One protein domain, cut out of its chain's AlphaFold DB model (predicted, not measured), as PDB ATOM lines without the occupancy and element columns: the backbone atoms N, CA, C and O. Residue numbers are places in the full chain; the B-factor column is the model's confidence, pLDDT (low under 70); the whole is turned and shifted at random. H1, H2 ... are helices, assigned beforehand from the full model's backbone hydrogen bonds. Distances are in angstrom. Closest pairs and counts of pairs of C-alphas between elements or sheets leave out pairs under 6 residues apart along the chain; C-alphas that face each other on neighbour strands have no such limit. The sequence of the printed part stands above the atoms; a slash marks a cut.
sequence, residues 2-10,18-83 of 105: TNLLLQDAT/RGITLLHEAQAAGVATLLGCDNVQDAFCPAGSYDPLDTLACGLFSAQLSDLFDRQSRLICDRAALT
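AT A GLANCE: This is residues 2 to 10 and 18 to 83 of the 105 residues of a protein of Klebsiella pneumoniae (UniProt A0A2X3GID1). One helix, H3, crosses a long loop, residues 29 to 51, that folds back and leads into it; H5 packs on H3, and residues 25 to 30, of which 25 to 28 belong to H2, stick out. The 75 printed residues hold six named helices, H1 to H6, and no named strand: all helix, with under half in named elements. The whole is compact, radius of gyration of the C-alphas 12.6 A, spans 33 by 24 by 23 A.

HOW THE PARTS SIT: H3, residues 52 to 63, touches H5, residues 74 to 77, with residues 52 to 56 alone, closest C-alphas Pro 52 and Ile 76, 6.1 A. H3 only just touches H4, residues 68 to 72, with residues 56 to 60 alone: 3 pairs of C-alphas within 8 A, closest Leu 60 and Leu 68, 7.0 A. Close to H3 but not clearly touching are H2, residues 23 to 28, about perpendicular at 83 degrees, closest C-alphas Leu 23 and Ala 63, 7.2 A, and H1, residues 2 to 6, closest C-alphas Leu 4 and Ser 62, 7.8 A. H6, residues 79 to 83, is apart from H3. Every O i to N i+4 pair is within hydrogen-bond range in H1, H2, H4 and H6, and 7 of 8 in H3; H5 is too short for one.

IN THESE COORDINATES: H3 measures 15.4 A from C-alpha 52 at (17.069, -31.601, 32.734) to C-alpha 63; H6 ends at C-alpha 83, (28.883, -37.759, 21.874).

THE WHOLE: Residues 11 to 17 are not printed; C-alphas 10 and 18 are 13.2 A apart. The link H2 to H3 is long. No printed residue is under 70 in pLDDT.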
ATOM      1  N   THR A   2       6.834 -35.323  26.783       96.06
ATOM      2  CA  THR A   2       6.205 -35.484  25.456       96.06
ATOM      3  C   THR A   2       5.661 -36.886  25.172       96.06
ATOM      4  O   THR A   2       4.495 -37.021  24.819       96.06
ATOM      5  N   ASN A   3       6.442 -37.949  25.403       96.62
ATOM      6  CA  ASN A   3       5.949 -39.315  25.184       96.62
ATOM      7  C   ASN A   3       4.697 -39.648  26.012       96.62
ATOM      8  O   ASN A   3       3.772 -40.250  25.486       96.62
ATOM      9  N   LEU A   4       4.614 -39.197  27.269       95.62
ATOM     10  CA  LEU A   4       3.426 -39.425  28.103       95.62
ATOM     11  C   LEU A   4       2.191 -38.663  27.600       95.62
ATOM     12  O   LEU A   4       1.070 -39.046  27.918       95.62
ATOM     13  N   LEU A   5       2.398 -37.569  26.863       96.19
ATOM     14  CA  LEU A   5       1.323 -36.786  26.263       96.19
ATOM     15  C   LEU A   5       0.853 -37.392  24.934       96.19
ATOM     16  O   LEU A   5      -0.346 -37.406  24.667       96.19
ATOM     17  N   LEU A   6       1.785 -37.854  24.097       96.50
ATOM     18  CA  LEU A   6       1.501 -38.246  22.713       96.50
ATOM     19  C   LEU A   6       1.206 -39.738  22.539       96.50
ATOM     20  O   LEU A   6       0.447 -40.120  21.650       96.50
ATOM     21  N   GLN A   7       1.813 -40.596  23.352       96.81
ATOM     22  CA  GLN A   7       1.711 -42.042  23.178       96.81
ATOM     23  C   GLN A   7       0.457 -42.577  23.871       96.81
ATOM     24  O   GLN A   7       0.099 -42.136  24.959       96.81
ATOM     25  N   ASP A   8      -0.234 -43.522  23.225       96.56
ATOM     26  CA  ASP A   8      -1.559 -44.018  23.651       96.56
ATOM     27  C   ASP A   8      -2.642 -42.913  23.764       96.56
ATOM     28  O   ASP A   8      -3.725 -43.121  24.324       96.56
ATOM     29  N   ALA A   9      -2.377 -41.735  23.184       95.62
ATOM     30  CA  ALA A   9      -3.315 -40.627  23.121       95.62
ATOM     31  C   ALA A   9      -4.462 -40.969  22.161       95.62
ATOM     32  O   ALA A   9      -4.293 -41.058  20.944       95.62
ATOM     33  N   THR A  10      -5.654 -41.181  22.718       95.38
ATOM     34  CA  THR A  10      -6.867 -41.500  21.956       95.38
ATOM     35  C   THR A  10      -8.052 -40.708  22.494       95.38
ATOM     36  O   THR A  10      -8.147 -40.431  23.689       95.38
ATOM     37  N   ARG A  18       2.355 -46.274  29.232       96.25
ATOM     38  CA  ARG A  18       3.322 -45.191  29.465       96.25
ATOM     39  C   ARG A  18       3.937 -44.676  28.166       96.25
ATOM     40  O   ARG A  18       4.356 -43.532  28.115       96.25
ATOM     41  N   GLY A  19       4.029 -45.527  27.140       95.31
ATOM     42  CA  GLY A  19       4.540 -45.125  25.831       95.31
ATOM     43  C   GLY A  19       6.008 -44.692  25.823       95.31
ATOM     44  O   GLY A  19       6.407 -43.866  25.014       95.31
ATOM     45  N   ILE A  20       6.824 -45.222  26.731       97.25
ATOM     46  CA  ILE A  20       8.278 -45.042  26.697       97.25
ATOM     47  C   ILE A  20       8.948 -46.316  26.181       97.25
ATOM     48  O   ILE A  20       8.363 -47.398  26.229       97.25
ATOM     49  N   THR A  21      10.179 -46.182  25.690       96.81
ATOM     50  CA  THR A  21      10.987 -47.325  25.246       96.81
ATOM     51  C   THR A  21      11.448 -48.205  26.419       96.81
ATOM     52  O   THR A  21      11.299 -47.839  27.587       96.81
ATOM     53  N   LEU A  22      12.048 -49.352  26.096       97.94
ATOM     54  CA  LEU A  22      12.612 -50.341  27.023       97.94
ATOM     55  C   LEU A  22      13.928 -49.849  27.659       97.94
ATOM     56  O   LEU A  22      15.012 -50.356  27.369       97.94
ATOM     57  N   LEU A  23      13.847 -48.789  28.472       98.00
ATOM     58  CA  LEU A  23      15.014 -48.114  29.054       98.00
ATOM     59  C   LEU A  23      15.844 -49.045  29.952       98.00
ATOM     60  O   LEU A  23      17.069 -49.049  29.854       98.00
ATOM     61  N   HIS A  24      15.196 -49.852  30.795       97.75
ATOM     62  CA  HIS A  24      15.891 -50.765  31.713       97.75
ATOM     63  C   HIS A  24      16.612 -51.879  30.969       97.75
ATOM     64  O   HIS A  24      17.750 -52.208  31.287       97.75
ATOM     65  N   GLU A  25      15.963 -52.447  29.961       98.56
ATOM     66  CA  GLU A  25      16.518 -53.504  29.129       98.56
ATOM     67  C   GLU A  25      17.691 -52.978  28.301       98.56
ATOM     68  O   GLU A  25      18.720 -53.644  28.212       98.56
ATOM     69  N   ALA A  26      17.575 -51.762  27.758       98.31
ATOM     70  CA  ALA A  26      18.670 -51.094  27.066       98.31
ATOM     71  C   ALA A  26      19.873 -50.880  28.003       98.31
ATOM     72  O   ALA A  26      20.993 -51.257  27.656       98.31
ATOM     73  N   GLN A  27      19.643 -50.364  29.217       96.81
ATOM     74  CA  GLN A  27      20.693 -50.211  30.227       96.81
ATOM     75  C   GLN A  27      21.321 -51.559  30.617       96.81
ATOM     76  O   GLN A  27      22.545 -51.665  30.707       96.81
ATOM     77  N   ALA A  28      20.513 -52.604  30.815       97.81
ATOM     78  CA  ALA A  28      20.989 -53.949  31.146       97.81
ATOM     79  C   ALA A  28      21.801 -54.584  30.005       97.81
ATOM     80  O   ALA A  28      22.737 -55.338  30.263       97.81
ATOM     81  N   ALA A  29      21.479 -54.250  28.754       98.31
ATOM     82  CA  ALA A  29      22.225 -54.664  27.571       98.31
ATOM     83  C   ALA A  29      23.500 -53.832  27.321       98.31
ATOM     84  O   ALA A  29      24.214 -54.092  26.354       98.31
ATOM     85  N   GLY A  30      23.799 -52.838  28.165       96.12
ATOM     86  CA  GLY A  30      24.963 -51.963  28.004       96.12
ATOM     87  C   GLY A  30      24.812 -50.931  26.885       96.12
ATOM     88  O   GLY A  30      25.810 -50.379  26.421       96.12
ATOM     89  N   VAL A  31      23.584 -50.665  26.433       96.88
ATOM     90  CA  VAL A  31      23.307 -49.601  25.467       96.88
ATOM     91  C   VAL A  31      23.414 -48.254  26.179       96.88
ATOM     92  O   VAL A  31      22.871 -48.074  27.269       96.88
ATOM     93  N   ALA A  32      24.105 -47.299  25.560       95.75
ATOM     94  CA  ALA A  32      24.155 -45.929  26.054       95.75
ATOM     95  C   ALA A  32      22.761 -45.285  25.970       95.75
ATOM     96  O   ALA A  32      22.128 -45.288  24.912       95.75
ATOM     97  N   THR A  33      22.275 -44.739  27.084       97.19
ATOM     98  CA  THR A  33      20.922 -44.176  27.192       97.19
ATOM     99  C   THR A  33      20.956 -42.795  27.822       97.19
ATOM    100  O   THR A  33      21.624 -42.601  28.835       97.19
ATOM    101  N   LEU A  34      20.163 -41.877  27.272       97.81
ATOM    102  CA  LEU A  34      19.927 -40.540  27.811       97.81
ATOM    103  C   LEU A  34      18.432 -40.216  27.767       97.81
ATOM    104  O   LEU A  34      17.679 -40.810  26.993       97.81
ATOM    105  N   LEU A  35      18.013 -39.260  28.592       97.88
ATOM    106  CA  LEU A  35      16.676 -38.679  28.553       97.88
ATOM    107  C   LEU A  35      16.717 -37.291  27.908       97.88
ATOM    108  O   LEU A  35      17.620 -36.501  28.165       97.88
ATOM    109  N   GLY A  36      15.698 -36.983  27.107       95.88
ATOM    110  CA  GLY A  36      15.501 -35.667  26.500       95.88
ATOM    111  C   GLY A  36      14.142 -35.075  26.861       95.88
ATOM    112  O   GLY A  36      13.159 -35.806  27.018       95.88
ATOM    113  N   CYS A  37      14.082 -33.744  26.981       94.56
ATOM    114  CA  CYS A  37      12.812 -33.027  27.135       94.56
ATOM    115  C   CYS A  37      11.969 -33.062  25.848       94.56
ATOM    116  O   CYS A  37      10.742 -33.077  25.941       94.56
ATOM    117  N   ASP A  38      12.638 -33.180  24.693       95.31
ATOM    118  CA  ASP A  38      12.091 -33.217  23.330       95.31
ATOM    119  C   ASP A  38      11.437 -31.891  22.919       95.31
ATOM    120  O   ASP A  38      12.044 -31.089  22.212       95.31
ATOM    121  N   ASN A  39      10.252 -31.605  23.455       97.31
ATOM    122  CA  ASN A  39       9.457 -30.434  23.110       97.31
ATOM    123  C   ASN A  39       9.253 -29.542  24.330       97.31
ATOM    124  O   ASN A  39       8.991 -30.026  25.436       97.31
ATOM    125  N   VAL A  40       9.331 -28.230  24.118       97.56
ATOM    126  CA  VAL A  40       9.113 -27.233  25.164       97.56
ATOM    127  C   VAL A  40       8.199 -26.141  24.636       97.56
ATOM    128  O   VAL A  40       8.624 -25.304  23.844       97.56
ATOM    129  N   GLN A  41       6.959 -26.139  25.126       97.25
ATOM    130  CA  GLN A  41       5.956 -25.109  24.830       97.25
ATOM    131  C   GLN A  41       5.750 -24.889  23.322       97.25
ATOM    132  O   GLN A  41       5.688 -23.757  22.840       97.25
ATOM    133  N   ASP A  42       5.644 -25.986  22.576       97.44
ATOM    134  CA  ASP A  42       5.457 -25.979  21.127       97.44
ATOM    135  C   ASP A  42       4.178 -26.724  20.701       97.44
ATOM    136  O   ASP A  42       3.322 -27.072  21.518       97.44
ATOM    137  N   ALA A  43       4.027 -26.939  19.392       97.25
ATOM    138  CA  ALA A  43       2.856 -27.585  18.807       97.25
ATOM    139  C   ALA A  43       2.659 -29.055  19.234       97.25
ATOM    140  O   ALA A  43       1.552 -29.575  19.093       97.25
ATOM    141  N   PHE A  44       3.698 -29.726  19.732       96.50
ATOM    142  CA  PHE A  44       3.655 -31.129  20.141       96.50
ATOM    143  C   PHE A  44       3.488 -31.277  21.652       96.50
ATOM    144  O   PHE A  44       2.757 -32.158  22.105       96.50
ATOM    145  N   CYS A  45       4.136 -30.414  22.437       96.62
ATOM    146  CA  CYS A  45       4.001 -30.396  23.888       96.62
ATOM    147  C   CYS A  45       3.861 -28.953  24.393       96.62
ATOM    148  O   CYS A  45       4.840 -28.204  24.379       96.62
ATOM    149  N   PRO A  46       2.687 -28.554  24.920       96.31
ATOM    150  CA  PRO A  46       2.494 -27.214  25.469       96.31
ATOM    151  C   PRO A  46       3.202 -27.005  26.821       96.31
ATOM    152  O   PRO A  46       3.218 -25.890  27.331       96.31
ATOM    153  N   ALA A  47       3.767 -28.059  27.418       94.94
ATOM    154  CA  ALA A  47       4.520 -28.011  28.670       94.94
ATOM    155  C   ALA A  47       6.037 -28.131  28.423       94.94
ATOM    156  O   ALA A  47       6.467 -28.542  27.348       94.94
ATOM    157  N   GLY A  48       6.843 -27.804  29.438       93.94
ATOM    158  CA  GLY A  48       8.305 -27.938  29.422       93.94
ATOM    159  C   GLY A  48       9.035 -26.685  29.919       93.94
ATOM    160  O   GLY A  48       8.485 -25.582  29.886       93.94
ATOM    161  N   SER A  49      10.280 -26.867  30.370       95.31
ATOM    162  CA  SER A  49      11.088 -25.844  31.060       95.31
ATOM    163  C   SER A  49      12.548 -25.754  30.595       95.31
ATOM    164  O   SER A  49      13.278 -24.896  31.080       95.31
ATOM    165  N   TYR A  50      12.991 -26.633  29.687       95.62
ATOM    166  CA  TYR A  50      14.410 -26.897  29.391       95.62
ATOM    167  C   TYR A  50      15.252 -27.377  30.587       95.62
ATOM    168  O   TYR A  50      16.456 -27.577  30.430       95.62
ATOM    169  N   ASP A  51      14.648 -27.619  31.754       95.25
ATOM    170  CA  ASP A  51      15.362 -28.141  32.913       95.25
ATOM    171  C   ASP A  51      15.564 -29.668  32.773       95.25
ATOM    172  O   ASP A  51      14.588 -30.433  32.677       95.25
ATOM    173  N   PRO A  52      16.814 -30.166  32.741       94.62
ATOM    174  CA  PRO A  52      17.069 -31.601  32.734       94.62
ATOM    175  C   PRO A  52      16.584 -32.301  34.014       94.62
ATOM    176  O   PRO A  52      16.241 -33.482  33.949       94.62
ATOM    177  N   LEU A  53      16.483 -31.609  35.155       94.94
ATOM    178  CA  LEU A  53      15.924 -32.181  36.382       94.94
ATOM    179  C   LEU A  53      14.428 -32.471  36.248       94.94
ATOM    180  O   LEU A  53      13.984 -33.529  36.691       94.94
ATOM    181  N   ASP A  54      13.665 -31.622  35.556       95.75
ATOM    182  CA  ASP A  54      12.256 -31.905  35.245       95.75
ATOM    183  C   ASP A  54      12.127 -33.142  34.345       95.75
ATOM    184  O   ASP A  54      11.226 -33.976  34.503       95.75
ATOM    185  N   THR A  55      13.068 -33.310  33.413       96.56
ATOM    186  CA  THR A  55      13.137 -34.500  32.555       96.56
ATOM    187  C   THR A  55      13.456 -35.754  33.374       96.56
ATOM    188  O   THR A  55      12.796 -36.785  33.202       96.56
ATOM    189  N   LEU A  56      14.408 -35.669  34.306       97.00
ATOM    190  CA  LEU A  56      14.785 -36.761  35.202       97.00
ATOM    191  C   LEU A  56      13.648 -37.131  36.168       97.00
ATOM    192  O   LEU A  56      13.353 -38.314  36.344       97.00
ATOM    193  N   ALA A  57      12.948 -36.143  36.732       96.19
ATOM    194  CA  ALA A  57      11.784 -36.343  37.591       96.19
ATOM    195  C   ALA A  57      10.617 -36.997  36.830       96.19
ATOM    196  O   ALA A  57       9.965 -37.911  37.336       96.19
ATOM    197  N   CYS A  58      10.379 -36.608  35.574       97.00
ATOM    198  CA  CYS A  58       9.439 -37.320  34.707       97.00
ATOM    199  C   CYS A  58       9.886 -38.777  34.477       97.00
ATOM    200  O   CYS A  58       9.051 -39.689  34.475       97.00
ATOM    201  N   GLY A  59      11.191 -39.002  34.293       97.62
ATOM    202  CA  GLY A  59      11.826 -40.318  34.192       97.62
ATOM    203  C   GLY A  59      11.566 -41.204  35.413       97.62
ATOM    204  O   GLY A  59      11.156 -42.349  35.238       97.62
ATOM    205  N   LEU A  60      11.702 -40.663  36.631       97.81
ATOM    206  CA  LEU A  60      11.419 -41.370  37.889       97.81
ATOM    207  C   LEU A  60      10.072 -42.095  37.841       97.81
ATOM    208  O   LEU A  60      10.010 -43.301  38.061       97.81
ATOM    209  N   PHE A  61       9.001 -41.379  37.503       97.06
ATOM    210  CA  PHE A  61       7.654 -41.950  37.502       97.06
ATOM    211  C   PHE A  61       7.360 -42.784  36.254       97.06
ATOM    212  O   PHE A  61       6.770 -43.862  36.350       97.06
ATOM    213  N   SER A  62       7.765 -42.304  35.075       97.12
ATOM    214  CA  SER A  62       7.455 -42.978  33.808       97.12
ATOM    215  C   SER A  62       8.238 -44.275  33.619       97.12
ATOM    216  O   SER A  62       7.679 -45.280  33.184       97.12
ATOM    217  N   ALA A  63       9.514 -44.282  33.986       97.56
ATOM    218  CA  ALA A  63      10.373 -45.444  33.861       97.56
ATOM    219  C   ALA A  63      10.553 -46.202  35.178       97.56
ATOM    220  O   ALA A  63      11.136 -47.272  35.142       97.56
ATOM    221  N   GLN A  64      10.027 -45.733  36.318       97.56
ATOM    222  CA  GLN A  64      10.248 -46.365  37.633       97.56
ATOM    223  C   GLN A  64      11.741 -46.474  37.964       97.56
ATOM    224  O   GLN A  64      12.257 -47.545  38.281       97.56
ATOM    225  N   LEU A  65      12.446 -45.353  37.833       97.44
ATOM    226  CA  LEU A  65      13.875 -45.290  38.114       97.44
ATOM    227  C   LEU A  65      14.132 -45.387  39.627       97.44
ATOM    228  O   LEU A  65      13.435 -44.757  40.418       97.44
ATOM    229  N   SER A  66      15.149 -46.147  40.029       95.81
ATOM    230  CA  SER A  66      15.682 -46.152  41.399       95.81
ATOM    231  C   SER A  66      16.962 -45.319  41.481       95.81
ATOM    232  O   SER A  66      17.576 -45.042  40.451       95.81
ATOM    233  N   ASP A  67      17.376 -44.943  42.696       94.88
ATOM    234  CA  ASP A  67      18.678 -44.301  42.951       94.88
ATOM    235  C   ASP A  67      18.885 -43.052  42.075       94.88
ATOM    236  O   ASP A  67      19.881 -42.912  41.358       94.88
ATOM    237  N   LEU A  68      17.869 -42.177  42.062       93.44
ATOM    238  CA  LEU A  68      17.706 -41.158  41.024       93.44
ATOM    239  C   LEU A  68      18.927 -40.239  40.903       93.44
ATOM    240  O   LEU A  68      19.406 -40.006  39.798       93.44
ATOM    241  N   PHE A  69      19.453 -39.758  42.030       90.44
ATOM    242  CA  PHE A  69      20.612 -38.866  42.049       90.44
ATOM    243  C   PHE A  69      21.948 -39.612  42.000       90.44
ATOM    244  O   PHE A  69      22.874 -39.139  41.342       90.44
ATOM    245  N   ASP A  70      22.036 -40.798  42.604       90.44
ATOM    246  CA  ASP A  70      23.291 -41.556  42.688       90.44
ATOM    247  C   ASP A  70      23.651 -42.233  41.361       90.44
ATOM    248  O   ASP A  70      24.804 -42.226  40.928       90.44
ATOM    249  N   ARG A  71      22.658 -42.837  40.699       93.62
ATOM    250  CA  ARG A  71      22.863 -43.636  39.487       93.62
ATOM    251  C   ARG A  71      22.265 -42.988  38.251       93.62
ATOM    252  O   ARG A  71      22.910 -42.971  37.204       93.62
ATOM    253  N   GLN A  72      21.029 -42.507  38.351       96.69
ATOM    254  CA  GLN A  72      20.244 -42.138  37.169       96.69
ATOM    255  C   GLN A  72      20.443 -40.683  36.740       96.69
ATOM    256  O   GLN A  72      20.069 -40.336  35.625       96.69
ATOM    257  N   SER A  73      21.121 -39.860  37.541       95.00
ATOM    258  CA  SER A  73      21.581 -38.520  37.151       95.00
ATOM    259  C   SER A  73      22.431 -38.558  35.876       95.00
ATOM    260  O   SER A  73      22.348 -37.655  35.048       95.00
ATOM    261  N   ARG A  74      23.146 -39.663  35.628       94.50
ATOM    262  CA  ARG A  74      23.858 -39.915  34.364       94.50
ATOM    263  C   ARG A  74      22.973 -39.815  33.123       94.50
ATOM    264  O   ARG A  74      23.458 -39.373  32.088       94.50
ATOM    265  N   LEU A  75      21.681 -40.143  33.214       97.50
ATOM    266  CA  LEU A  75      20.749 -40.048  32.085       97.50
ATOM    267  C   LEU A  75      20.582 -38.623  31.541       97.50
ATOM    268  O   LEU A  75      20.054 -38.465  30.443       97.50
ATOM    269  N   ILE A  76      21.001 -37.603  32.292       95.94
ATOM    270  CA  ILE A  76      20.921 -36.197  31.881       95.94
ATOM    271  C   ILE A  76      22.289 -35.512  31.758       95.94
ATOM    272  O   ILE A  76      22.347 -34.367  31.319       95.94
ATOM    273  N   CYS A  77      23.386 -36.177  32.137       93.94
ATOM    274  CA  CYS A  77      24.717 -35.559  32.159       93.94
ATOM    275  C   CYS A  77      25.859 -36.426  31.602       93.94
ATOM    276  O   CYS A  77      26.997 -35.953  31.549       93.94
ATOM    277  N   ASP A  78      25.601 -37.662  31.159       94.12
ATOM    278  CA  ASP A  78      26.632 -38.512  30.556       94.12
ATOM    279  C   ASP A  78      26.984 -38.038  29.137       94.12
ATOM    280  O   ASP A  78      26.327 -38.346  28.139       94.12
ATOM    281  N   ARG A  79      28.064 -37.259  29.057       92.62
ATOM    282  CA  ARG A  79      28.591 -36.722  27.801       92.62
ATOM    283  C   ARG A  79      29.102 -37.809  26.864       92.62
ATOM    284  O   ARG A  79      28.957 -37.654  25.657       92.62
ATOM    285  N   ALA A  80      29.672 -38.891  27.388       93.19
ATOM    286  CA  ALA A  80      30.187 -39.973  26.557       93.19
ATOM    287  C   ALA A  80      29.041 -40.704  25.851       93.19
ATOM    288  O   ALA A  80      29.148 -41.017  24.666       93.19
ATOM    289  N   ALA A  81      27.916 -40.899  26.546       94.25
ATOM    290  CA  ALA A  81      26.689 -41.410  25.940       94.25
ATOM    291  C   ALA A  81      26.121 -40.460  24.868       94.25
ATOM    292  O   ALA A  81      25.578 -40.930  23.869       94.25
ATOM    293  N   LEU A  82      26.263 -39.140  25.050       94.00
ATOM    294  CA  LEU A  82      25.769 -38.135  24.103       94.00
ATOM    295  C   LEU A  82      26.625 -38.045  22.833       94.00
ATOM    296  O   LEU A  82      26.088 -37.938  21.733       94.00
ATOM    297  N   THR A  83      27.951 -38.034  22.980       93.31
ATOM    298  CA  THR A  83      28.883 -37.759  21.874       93.31
ATOM    299  C   THR A  83      29.448 -39.024  21.234       93.31
ATOM    300  O   THR A  83      29.966 -38.961  20.120       93.31
TER     301      THR A  83